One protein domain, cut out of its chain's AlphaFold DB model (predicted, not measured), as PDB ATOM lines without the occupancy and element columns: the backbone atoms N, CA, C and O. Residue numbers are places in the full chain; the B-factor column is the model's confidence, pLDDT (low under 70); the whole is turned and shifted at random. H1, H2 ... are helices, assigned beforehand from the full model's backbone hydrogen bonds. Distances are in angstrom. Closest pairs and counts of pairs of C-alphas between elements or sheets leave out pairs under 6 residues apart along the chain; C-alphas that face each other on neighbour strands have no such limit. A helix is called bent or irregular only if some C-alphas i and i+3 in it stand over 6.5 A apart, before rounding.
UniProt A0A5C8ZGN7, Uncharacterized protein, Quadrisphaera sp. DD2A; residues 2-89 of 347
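This is residues 2 to 89 of the 347 residues of an uncharacterized protein of Quadrisphaera sp. DD2A (UniProt A0A5C8ZGN7). Picture a slim rod made by a loose up-and-down bundle of three helices: the long H2 runs along one way, H4 comes back partly beside it, and H5 folds back on H4 to reach the first residues of H2. The far part of H2 and the loop after it form one end of the rod, H4 and H5 reach the other, and the short H1 and H3 pack on H2. The printed part has 88 residues with five named helices, H1 to H5 in chain order, and no named strand; the class is all helix. It is only just loose, close to compact, with a radius of gyration of the C-alphas of 14.5 A, and spans 48 by 21 by 21 A.

Start at H1, residues 2 to 5, which touches residues 21 to 26 of H2, residues 16 to 37; their closest C-alphas, Ala 2 and Ala 25, are 5.5 A apart. H2 is the hub, touching four other helices. Its residues 30 to 34 touch H3, residues 45 to 48, closest at the C-alphas of Glu 30 and Val 47, 6.1 A. Its residues 23 to 30 touch residues 50 to 55 of H4, residues 50 to 67, closest at the C-alphas of Ala 26 and Thr 51, 4.9 A; they run opposite ways at a shallow tilt of 33 degrees, only just short of steep. Residues 16 to 19 of H2 touch H5, residues 75 to 88, closest at the C-alphas of Ile 16 and Val 81, 5.1 A; they run the same way at 34.5 degrees, a tilt only just shallow. H4 and H5 form a helical hairpin at a shallow tilt of 29 degrees, with closest C-alphas Val 55 and Leu 88 6.8 A apart. H3 and H4 meet only through their link, and H1 is apart from H3, H4 and H5. Every O i to N i+4 pair is within hydrogen-bond range in H2 and H5, against 12 of 14 in H4; H1 and H3 are too short for such a pair.

Find C-alpha 2 at (248.752, 206.247, 277.299), where H1 begins. H2 runs 31.5 A from C-alpha 16 at (259.891, 205.263, 287.723) to C-alpha 37. H3 spans 5.0 A, as does H1. H4 covers 26.1 A with a kink of 26 degrees near residue 57; it is neither bent nor irregular, but only just: C-alphas 56 and 59 are 6.0 A apart. H5 covers 19.8 A and ends at C-alpha 88, (259.563, 216.520, 285.164).

Look to Ala 40 and Gln 75 for the two C-alphas farthest apart, 48.2 A. The printed part has no cut and no long link. In the B-factor column, pLDDT is under 70 for 25 residues, among them residues 2 to 9 and 39 to 48.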
ATOM      1  N   ALA A   2     247.415 206.165 276.699       49.41
ATOM      2  CA  ALA A   2     248.752 206.247 277.299       49.41
ATOM      3  C   ALA A   2     248.997 205.210 278.426       49.41
ATOM      4  O   ALA A   2     250.030 204.547 278.422       49.41
ATOM      5  N   HIS A   3     248.018 204.953 279.309       51.00
ATOM      6  CA  HIS A   3     248.107 203.886 280.329       51.00
ATOM      7  C   HIS A   3     248.333 202.480 279.742       51.00
ATOM      8  O   HIS A   3     249.148 201.712 280.250       51.00
ATOM      9  N   GLU A   4     247.635 202.145 278.655       57.78
ATOM     10  CA  GLU A   4     247.762 200.846 277.985       57.78
ATOM     11  C   GLU A   4     249.125 200.708 277.288       57.78
ATOM     12  O   GLU A   4     249.743 199.645 277.334       57.78
ATOM     13  N   ALA A   5     249.627 201.806 276.710       55.78
ATOM     14  CA  ALA A   5     250.952 201.879 276.096       55.78
ATOM     15  C   ALA A   5     252.096 201.801 277.127       55.78
ATOM     16  O   ALA A   5     253.138 201.217 276.834       55.78
ATOM     17  N   ALA A   6     251.883 202.321 278.339       56.53
ATOM     18  CA  ALA A   6     252.836 202.274 279.449       56.53
ATOM     19  C   ALA A   6     252.832 200.940 280.222       56.53
ATOM     20  O   ALA A   6     253.627 200.753 281.140       56.53
ATOM     21  N   GLY A   7     251.937 200.002 279.883       60.78
ATOM     22  CA  GLY A   7     251.819 198.718 280.585       60.78
ATOM     23  C   GLY A   7     251.213 198.820 281.991       60.78
ATOM     24  O   GLY A   7     251.313 197.870 282.772       60.78
ATOM     25  N   LEU A   8     250.560 199.942 282.315       66.81
ATOM     26  CA  LEU A   8     249.895 200.176 283.594       66.81
ATOM     27  C   LEU A   8     248.628 199.316 283.693       66.81
ATOM     28  O   LEU A   8     247.534 199.714 283.306       66.81
ATOM     29  N   THR A   9     248.779 198.099 284.216       66.69
ATOM     30  CA  THR A   9     247.654 197.177 284.469       66.69
ATOM     31  C   THR A   9     246.995 197.401 285.833       66.69
ATOM     32  O   THR A   9     245.902 196.892 286.079       66.69
ATOM     33  N   HIS A  10     247.645 198.168 286.714       73.44
ATOM     34  CA  HIS A  10     247.169 198.483 288.055       73.44
ATOM     35  C   HIS A  10     247.558 199.918 288.433       73.44
ATOM     36  O   HIS A  10     248.739 200.255 288.468       73.44
ATOM     37  N   LEU A  11     246.568 200.760 288.745       73.25
ATOM     38  CA  LEU A  11     246.796 202.173 289.081       73.25
ATOM     39  C   LEU A  11     247.444 202.378 290.455       73.25
ATOM     40  O   LEU A  11     247.991 203.433 290.713       73.25
ATOM     41  N   GLY A  12     247.415 201.374 291.332       79.69
ATOM     42  CA  GLY A  12     247.979 201.492 292.676       79.69
ATOM     43  C   GLY A  12     249.458 201.121 292.808       79.69
ATOM     44  O   GLY A  12     249.953 201.132 293.922       79.69
ATOM     45  N   ALA A  13     250.168 200.678 291.770       83.44
ATOM     46  CA  ALA A  13     251.561 200.229 291.921       83.44
ATOM     47  C   ALA A  13     252.402 200.704 290.742       83.44
ATOM     48  O   ALA A  13     252.499 200.016 289.724       83.44
ATOM     49  N   TRP A  14     252.973 201.896 290.875       86.88
ATOM     50  CA  TRP A  14     253.816 202.495 289.848       86.88
ATOM     51  C   TRP A  14     255.278 202.442 290.249       86.88
ATOM     52  O   TRP A  14     255.604 202.340 291.423       86.88
ATOM     53  N   THR A  15     256.141 202.521 289.248       88.50
ATOM     54  CA  THR A  15     257.591 202.670 289.396       88.50
ATOM     55  C   THR A  15     258.030 203.820 288.493       88.50
ATOM     56  O   THR A  15     257.272 204.228 287.604       88.50
ATOM     57  N   ILE A  16     259.268 204.297 288.649       86.69
ATOM     58  CA  ILE A  16     259.891 205.263 287.723       86.69
ATOM     59  C   ILE A  16     259.726 204.831 286.261       86.69
ATOM     60  O   ILE A  16     259.400 205.650 285.407       86.69
ATOM     61  N   GLU A  17     259.904 203.541 285.968       86.44
ATOM     62  CA  GLU A  17     259.808 203.004 284.606       86.44
ATOM     63  C   GLU A  17     258.396 203.165 284.027       86.44
ATOM     64  O   GLU A  17     258.251 203.493 282.851       86.44
ATOM     65  N   HIS A  18     257.356 202.992 284.852       87.12
ATOM     66  CA  HIS A  18     255.972 203.205 284.430       87.12
ATOM     67  C   HIS A  18     255.696 204.676 284.112       87.12
ATOM     68  O   HIS A  18     255.083 204.973 283.089       87.12
ATOM     69  N   VAL A  19     256.175 205.595 284.955       82.50
ATOM     70  CA  VAL A  19     256.001 207.040 284.746       82.50
ATOM     71  C   VAL A  19     256.763 207.502 283.504       82.50
ATOM     72  O   VAL A  19     256.191 208.165 282.646       82.50
ATOM     73  N   GLN A  20     258.017 207.079 283.329       85.12
ATOM     74  CA  GLN A  20     258.799 207.378 282.123       85.12
ATOM     75  C   GLN A  20     258.143 206.825 280.856       85.12
ATOM     76  O   GLN A  20     258.115 207.505 279.832       85.12
ATOM     77  N   ALA A  21     257.599 205.605 280.914       83.19
ATOM     78  CA  ALA A  21     256.882 205.013 279.789       83.19
ATOM     79  C   ALA A  21     255.596 205.781 279.462       83.19
ATOM     80  O   ALA A  21     255.271 205.947 278.288       83.19
ATOM     81  N   LEU A  22     254.892 206.278 280.481       82.25
ATOM     82  CA  LEU A  22     253.687 207.078 280.310       82.25
ATOM     83  C   LEU A  22     253.987 208.436 279.670       82.25
ATOM     84  O   LEU A  22     253.332 208.796 278.697       82.25
ATOM     85  N   VAL A  23     255.016 209.134 280.148       81.81
ATOM     86  CA  VAL A  23     255.474 210.420 279.594       81.81
ATOM     87  C   VAL A  23     255.977 210.249 278.161       81.81
ATOM     88  O   VAL A  23     255.610 211.014 277.275       81.81
ATOM     89  N   ALA A  24     256.749 209.194 277.886       82.75
ATOM     90  CA  ALA A  24     257.187 208.883 276.527       82.75
ATOM     91  C   ALA A  24     256.007 208.548 275.597       82.75
ATOM     92  O   ALA A  24     256.028 208.907 274.419       82.75
ATOM     93  N   ALA A  25     254.979 207.862 276.107       81.69
ATOM     94  CA  ALA A  25     253.765 207.580 275.352       81.69
ATOM     95  C   ALA A  25     252.950 208.854 275.086       81.69
ATOM     96  O   ALA A  25     252.472 209.017 273.966       81.69
ATOM     97  N   ALA A  26     252.824 209.749 276.069       79.00
ATOM     98  CA  ALA A  26     252.165 211.045 275.916       79.00
ATOM     99  C   ALA A  26     252.862 211.892 274.843       79.00
ATOM    100  O   ALA A  26     252.224 212.243 273.858       79.00
ATOM    101  N   SER A  27     254.187 212.049 274.932       81.12
ATOM    102  CA  SER A  27     254.988 212.794 273.947       81.12
ATOM    103  C   SER A  27     254.929 212.186 272.545       81.12
ATOM    104  O   SER A  27     254.900 212.893 271.540       81.12
ATOM    105  N   HIS A  28     254.854 210.855 272.443       81.44
ATOM    106  CA  HIS A  28     254.657 210.205 271.150       81.44
ATOM    107  C   HIS A  28     253.272 210.489 270.553       81.44
ATOM    108  O   HIS A  28     253.160 210.670 269.342       81.44
ATOM    109  N   VAL A  29     252.221 210.486 271.378       79.00
ATOM    110  CA  VAL A  29     250.854 210.794 270.940       79.00
ATOM    111  C   VAL A  29     250.741 212.262 270.543       79.00
ATOM    112  O   VAL A  29     250.258 212.536 269.453       79.00
ATOM    113  N   GLU A  30     251.261 213.168 271.362       79.31
ATOM    114  CA  GLU A  30     251.355 214.608 271.099       79.31
ATOM    115  C   GLU A  30     252.015 214.883 269.742       79.31
ATOM    116  O   GLU A  30     251.394 215.447 268.844       79.31
ATOM    117  N   GLY A  31     253.224 214.354 269.519       81.75
ATOM    118  CA  GLY A  31     253.939 214.538 268.255       81.75
ATOM    119  C   GLY A  31     253.194 213.979 267.041       81.75
ATOM    120  O   GLY A  31     253.285 214.539 265.950       81.75
ATOM    121  N   ARG A  32     252.429 212.894 267.217       83.06
ATOM    122  CA  ARG A  32     251.578 212.348 266.152       83.06
ATOM    123  C   ARG A  32     250.381 213.231 265.849       83.06
ATOM    124  O   ARG A  32     250.047 213.383 264.683       83.06
ATOM    125  N   LEU A  33     249.735 213.771 266.873       78.06
ATOM    126  CA  LEU A  33     248.584 214.646 266.697       78.06
ATOM    127  C   LEU A  33     249.004 215.978 266.060       78.06
ATOM    128  O   LEU A  33     248.338 216.436 265.137       78.06
ATOM    129  N   ILE A  34     250.165 216.521 266.448       78.56
ATOM    130  CA  ILE A  34     250.800 217.674 265.789       78.56
ATOM    131  C   ILE A  34     251.081 217.375 264.306       78.56
ATOM    132  O   ILE A  34     250.792 218.195 263.435       78.56
ATOM    133  N   GLU A  35     251.639 216.198 263.992       82.06
ATOM    134  CA  GLU A  35     251.919 215.794 262.605       82.06
ATOM    135  C   GLU A  35     250.630 215.608 261.783       82.06
ATOM    136  O   GLU A  35     250.578 216.019 260.621       82.06
ATOM    137  N   ASP A  36     249.593 215.020 262.386       78.19
ATOM    138  CA  ASP A  36     248.301 214.750 261.749       78.19
ATOM    139  C   ASP A  36     247.479 216.044 261.525       78.19
ATOM    140  O   ASP A  36     246.741 216.117 260.537       78.19
ATOM    141  N   ALA A  37     247.641 217.076 262.366       74.25
ATOM    142  CA  ALA A  37     247.021 218.399 262.196       74.25
ATOM    143  C   ALA A  37     247.577 219.173 260.976       74.25
ATOM    144  O   ALA A  37     246.842 219.880 260.279       74.25
ATOM    145  N   GLY A  38     248.855 218.969 260.638       70.25
ATOM    146  CA  GLY A  38     249.494 219.534 259.443       70.25
ATOM    147  C   GLY A  38     249.509 221.076 259.375       70.25
ATOM    148  O   GLY A  38     249.310 221.767 260.364       70.25
ATOM    149  N   ASP A  39     249.743 221.635 258.177       61.66
ATOM    150  CA  ASP A  39     249.819 223.098 257.935       61.66
ATOM    151  C   ASP A  39     248.437 223.797 257.857       61.66
ATOM    152  O   ASP A  39     248.360 224.993 257.566       61.66
ATOM    153  N   ALA A  40     247.327 223.060 257.988       55.22
ATOM    154  CA  ALA A  40     246.023 223.496 257.471       55.22
ATOM    155  C   ALA A  40     245.097 224.195 258.482       55.22
ATOM    156  O   ALA A  40     244.057 224.698 258.061       55.22
ATOM    157  N   GLY A  41     245.475 224.292 259.755       57.34
ATOM    158  CA  GLY A  41     244.739 225.090 260.735       57.34
ATOM    159  C   GLY A  41     244.967 224.589 262.144       57.34
ATOM    160  O   GLY A  41     244.278 223.659 262.521       57.34
ATOM    161  N   GLY A  42     245.929 225.210 262.842       60.78
ATOM    162  CA  GLY A  42     246.155 225.115 264.289       60.78
ATOM    163  C   GLY A  42     246.358 223.706 264.851       60.78
ATOM    164  O   GLY A  42     245.529 222.820 264.691       60.78
ATOM    165  N   VAL A  43     247.451 223.477 265.574       61.56
ATOM    166  CA  VAL A  43     247.402 222.401 266.571       61.56
ATOM    167  C   VAL A  43     246.539 222.948 267.698       61.56
ATOM    168  O   VAL A  43     246.882 223.996 268.236       61.56
ATOM    169  N   ASP A  44     245.437 222.264 267.999       63.09
ATOM    170  CA  ASP A  44     244.645 222.482 269.211       63.09
ATOM    171  C   ASP A  44     245.606 222.625 270.418       63.09
ATOM    172  O   ASP A  44     246.444 221.734 270.622       63.09
ATOM    173  N   PRO A  45     245.554 223.730 271.183       56.94
ATOM    174  CA  PRO A  45     246.432 223.956 272.331       56.94
ATOM    175  C   PRO A  45     246.405 222.796 273.330       56.94
ATOM    176  O   PRO A  45     247.455 222.355 273.804       56.94
ATOM    177  N   ALA A  46     245.235 222.187 273.552       56.91
ATOM    178  CA  ALA A  46     245.111 221.017 274.407       56.91
ATOM    179  C   ALA A  46     245.979 219.867 273.869       56.91
ATOM    180  O   ALA A  46     246.660 219.159 274.614       56.91
ATOM    181  N   VAL A  47     246.023 219.669 272.557       62.09
ATOM    182  CA  VAL A  47     246.868 218.643 271.941       62.09
ATOM    183  C   VAL A  47     248.357 218.962 272.073       62.09
ATOM    184  O   VAL A  47     249.128 218.017 272.242       62.09
ATOM    185  N   ALA A  48     248.757 220.234 271.998       61.12
ATOM    186  CA  ALA A  48     250.158 220.659 272.023       61.12
ATOM    187  C   ALA A  48     250.851 220.387 273.370       61.12
ATOM    188  O   ALA A  48     252.034 220.063 273.366       61.12
ATOM    189  N   ASP A  49     250.102 220.378 274.478       72.62
ATOM    190  CA  ASP A  49     250.657 220.246 275.835       72.62
ATOM    191  C   ASP A  49     250.265 218.933 276.536       72.62
ATOM    192  O   ASP A  49     250.281 218.799 277.764       72.62
ATOM    193  N   LEU A  50     249.908 217.902 275.763       74.50
ATOM    194  CA  LEU A  50     249.481 216.607 276.303       74.50
ATOM    195  C   LEU A  50     250.516 215.987 277.259       74.50
ATOM    196  O   LEU A  50     250.134 215.402 278.276       74.50
ATOM    197  N   THR A  51     251.814 216.073 276.954       76.00
ATOM    198  CA  THR A  51     252.857 215.536 277.843       76.00
ATOM    199  C   THR A  51     252.894 216.266 279.176       76.00
ATOM    200  O   THR A  51     252.998 215.613 280.215       76.00
ATOM    201  N   GLU A  52     252.791 217.591 279.154       71.81
ATOM    202  CA  GLU A  52     252.828 218.424 280.353       71.81
ATOM    203  C   GLU A  52     251.620 218.154 281.248       71.81
ATOM    204  O   GLU A  52     251.799 217.834 282.423       71.81
ATOM    205  N   ARG A  53     250.412 218.103 280.674       68.88
ATOM    206  CA  ARG A  53     249.182 217.752 281.403       68.88
ATOM    207  C   ARG A  53     249.239 216.352 282.009       68.88
ATOM    208  O   ARG A  53     248.845 216.141 283.156       68.88
ATOM    209  N   VAL A  54     249.793 215.378 281.279       76.56
ATOM    210  CA  VAL A  54     250.017 214.027 281.818       76.56
ATOM    211  C   VAL A  54     250.983 214.065 282.999       76.56
ATOM    212  O   VAL A  54     250.732 213.385 283.989       76.56
ATOM    213  N   VAL A  55     252.068 214.840 282.938       76.12
ATOM    214  CA  VAL A  55     252.997 214.982 284.070       76.12
ATOM    215  C   VAL A  55     252.322 215.682 285.255       76.12
ATOM    216  O   VAL A  55     252.455 215.198 286.381       76.12
ATOM    217  N   ALA A  56     251.574 216.761 285.015       66.81
ATOM    218  CA  ALA A  56     250.862 217.524 286.040       66.81
ATOM    219  C   ALA A  56     249.838 216.658 286.794       66.81
ATOM    220  O   ALA A  56     249.843 216.617 288.025       66.81
ATOM    221  N   ALA A  57     249.051 215.852 286.076       68.81
ATOM    222  CA  ALA A  57     248.043 214.970 286.669       68.81
ATOM    223  C   ALA A  57     248.633 213.834 287.531       68.81
ATOM    224  O   ALA A  57     247.963 213.308 288.427       68.81
ATOM    225  N   LEU A  58     249.886 213.424 287.291       75.88
ATOM    226  CA  LEU A  58     250.504 212.315 288.029       75.88
ATOM    227  C   LEU A  58     250.792 212.659 289.491       75.88
ATOM    228  O   LEU A  58     250.718 211.762 290.336       75.88
ATOM    229  N   GLY A  59     251.083 213.924 289.803       73.06
ATOM    230  CA  GLY A  59     251.303 214.381 291.175       73.06
ATOM    231  C   GLY A  59     250.065 214.132 292.045       73.06
ATOM    232  O   GLY A  59     250.106 213.245 292.907       73.06
ATOM    233  N   PRO A  60     248.937 214.818 291.792       60.47
ATOM    234  CA  PRO A  60     247.714 214.658 292.582       60.47
ATOM    235  C   PRO A  60     247.122 213.253 292.544       60.47
ATOM    236  O   PRO A  60     246.616 212.774 293.559       60.47
ATOM    237  N   LEU A  61     247.279 212.516 291.442       70.44
ATOM    238  CA  LEU A  61     246.883 211.109 291.401       70.44
ATOM    239  C   LEU A  61     247.681 210.257 292.403       70.44
ATOM    240  O   LEU A  61     247.095 209.422 293.093       70.44
ATOM    241  N   THR A  62     248.992 210.480 292.562       77.38
ATOM    242  CA  THR A  62     249.769 209.769 293.598       77.38
ATOM    243  C   THR A  62     249.318 210.148 295.009       77.38
ATOM    244  O   THR A  62     249.180 209.261 295.852       77.38
ATOM    245  N   VAL A  63     249.005 211.425 295.255       70.50
ATOM    246  CA  VAL A  63     248.470 211.907 296.541       70.50
ATOM    247  C   VAL A  63     247.131 211.240 296.855       70.50
ATOM    248  O   VAL A  63     246.971 210.664 297.930       70.50
ATOM    249  N   PHE A  64     246.200 211.230 295.899       65.00
ATOM    250  CA  PHE A  64     244.900 210.570 296.023       65.00
ATOM    251  C   PHE A  64     245.032 209.069 296.313       65.00
ATOM    252  O   PHE A  64     244.330 208.517 297.166       65.00
ATOM    253  N   LEU A  65     245.936 208.375 295.619       76.06
ATOM    254  CA  LEU A  65     246.159 206.945 295.836       76.06
ATOM    255  C   LEU A  65     246.697 206.661 297.242       76.06
ATOM    256  O   LEU A  65     246.282 205.683 297.863       76.06
ATOM    257  N   VAL A  66     247.590 207.507 297.755       77.56
ATOM    258  CA  VAL A  66     248.138 207.376 299.112       77.56
ATOM    259  C   VAL A  66     247.079 207.696 300.165       77.56
ATOM    260  O   VAL A  66     246.882 206.901 301.081       77.56
ATOM    261  N   SER A  67     246.346 208.804 300.020       62.12
ATOM    262  CA  SER A  67     245.348 209.246 301.007       62.12
ATOM    263  C   SER A  67     244.160 208.290 301.141       62.12
ATOM    264  O   SER A  67     243.538 208.207 302.200       62.12
ATOM    265  N   THR A  68     243.859 207.526 300.088       75.12
ATOM    266  CA  THR A  68     242.764 206.544 300.064       75.12
ATOM    267  C   THR A  68     243.203 205.106 300.362       75.12
ATOM    268  O   THR A  68     242.405 204.183 300.167       75.12
ATOM    269  N   ASP A  69     244.448 204.890 300.811       84.56
ATOM    270  CA  ASP A  69     245.062 203.562 301.004       84.56
ATOM    271  C   ASP A  69     244.989 202.671 299.739       84.56
ATOM    272  O   ASP A  69     244.941 201.437 299.807       84.56
ATOM    273  N   ARG A  70     244.949 203.288 298.549       83.38
ATOM    274  CA  ARG A  70     244.903 202.607 297.241       83.38
ATOM    275  C   ARG A  70     246.280 202.438 296.607       83.38
ATOM    276  O   ARG A  70     246.409 201.684 295.640       83.38
ATOM    277  N   TRP A  71     247.307 203.086 297.154       87.31
ATOM    278  CA  TRP A  71     248.695 202.806 296.818       87.31
ATOM    279  C   TRP A  71     249.107 201.427 297.359       87.31
ATOM    280  O   TRP A  71     249.175 201.171 298.556       87.31
ATOM    281  N   THR A  72     249.368 200.519 296.432       90.56
ATOM    282  CA  THR A  72     249.830 199.137 296.624       90.56
ATOM    283  C   THR A  72     251.310 198.930 296.270       90.56
ATOM    284  O   THR A  72     251.823 197.828 296.473       90.56
ATOM    285  N   GLY A  73     251.983 199.949 295.716       89.00
ATOM    286  CA  GLY A  73     253.428 199.956 295.462       89.00
ATOM    287  C   GLY A  73     254.246 200.017 296.755       89.00
ATOM    288  O   GLY A  73     253.694 200.179 297.847       89.00
ATOM    289  N   THR A  74     255.569 199.873 296.665       93.38
ATOM    290  CA  THR A  74     256.419 200.062 297.852       93.38
ATOM    291  C   THR A  74     256.575 201.552 298.180       93.38
ATOM    292  O   THR A  74     256.285 202.409 297.348       93.38
ATOM    293  N   GLN A  75     257.011 201.873 299.405       88.81
ATOM    294  CA  GLN A  75     257.359 203.256 299.760       88.81
ATOM    295  C   GLN A  75     258.561 203.752 298.942       88.81
ATOM    296  O   GLN A  75     258.576 204.901 298.536       88.81
ATOM    297  N   GLU A  76     259.529 202.871 298.664       92.56
ATOM    298  CA  GLU A  76     260.687 203.182 297.817       92.56
ATOM    299  C   GLU A  76     260.236 203.562 296.400       92.56
ATOM    300  O   GLU A  76     260.656 204.593 295.894       92.56
ATOM    301  N   ASP A  77     259.298 202.808 295.811       90.19
ATOM    302  CA  ASP A  77     258.737 203.141 294.497       90.19
ATOM    303  C   ASP A  77     257.978 204.479 294.499       90.19
ATOM    304  O   ASP A  77     258.005 205.203 293.506       90.19
ATOM    305  N   LEU A  78     257.283 204.799 295.597       86.62
ATOM    306  CA  LEU A  78     256.564 206.064 295.750       86.62
ATOM    307  C   LEU A  78     257.544 207.242 295.811       86.62
ATOM    308  O   LEU A  78     257.371 208.208 295.074       86.62
ATOM    309  N   ASP A  79     258.583 207.126 296.639       86.50
ATOM    310  CA  ASP A  79     259.634 208.136 296.783       86.50
ATOM    311  C   ASP A  79     260.372 208.357 295.446       86.50
ATOM    312  O   ASP A  79     260.649 209.490 295.054       86.50
ATOM    313  N   ASP A  80     260.634 207.277 294.707       88.50
ATOM    314  CA  ASP A  80     261.264 207.284 293.385       88.50
ATOM    315  C   ASP A  80     260.375 207.948 292.314       88.50
ATOM    316  O   ASP A  80     260.845 208.770 291.522       88.50
ATOM    317  N   VAL A  81     259.077 207.621 292.288       85.88
ATOM    318  CA  VAL A  81     258.090 208.263 291.402       85.88
ATOM    319  C   VAL A  81     257.995 209.751 291.702       85.88
ATOM    320  O   VAL A  81     258.043 210.556 290.776       85.88
ATOM    321  N   HIS A  82     257.915 210.123 292.977       82.19
ATOM    322  CA  HIS A  82     257.912 211.517 293.401       82.19
ATOM    323  C   HIS A  82     259.182 212.234 292.966       82.19
ATOM    324  O   HIS A  82     259.087 213.247 292.288       82.19
ATOM    325  N   SER A  83     260.359 211.651 293.208       83.44
ATOM    326  CA  SER A  83     261.619 212.243 292.761       83.44
ATOM    327  C   SER A  83     261.667 212.448 291.247       83.44
ATOM    328  O   SER A  83     262.260 213.426 290.800       83.44
ATOM    329  N   LEU A  84     261.096 211.548 290.445       82.69
ATOM    330  CA  LEU A  84     261.032 211.722 288.997       82.69
ATOM    331  C   LEU A  84     260.044 212.821 288.599       82.69
ATOM    332  O   LEU A  84     260.392 213.646 287.759       82.69
ATOM    333  N   LEU A  85     258.842 212.838 289.176       77.56
ATOM    334  CA  LEU A  85     257.859 213.894 288.923       77.56
ATOM    335  C   LEU A  85     258.432 215.261 289.283       77.56
ATOM    336  O   LEU A  85     258.263 216.200 288.513       77.56
ATOM    337  N   ASP A  86     259.236 215.331 290.343       71.12
ATOM    338  CA  ASP A  86     259.912 216.558 290.735       71.12
ATOM    339  C   ASP A  86     260.907 217.070 289.681       71.12
ATOM    340  O   ASP A  86     261.133 218.271 289.547       71.12
ATOM    341  N   HIS A  87     261.508 216.160 288.910       74.62
ATOM    342  CA  HIS A  87     262.377 216.523 287.789       74.62
ATOM    343  C   HIS A  87     261.597 216.879 286.520       74.62
ATOM    344  O   HIS A  87     262.151 217.549 285.650       74.62
ATOM    345  N   LEU A  88     260.367 216.379 286.377       71.44
ATOM    346  CA  LEU A  88     259.563 216.520 285.164       71.44
ATOM    347  C   LEU A  88     258.603 217.711 285.220       71.44
ATOM    348  O   LEU A  88     258.333 218.290 284.176       71.44
ATOM    349  N   SER A  89     258.116 218.087 286.403       68.31
ATOM    350  CA  SER A  89     257.277 219.268 286.608       68.31
ATOM    351  C   SER A  89     257.663 219.976 287.910       68.31
ATOM    352  O   SER A  89     257.271 219.549 288.998       68.31
TER     353      SER A  89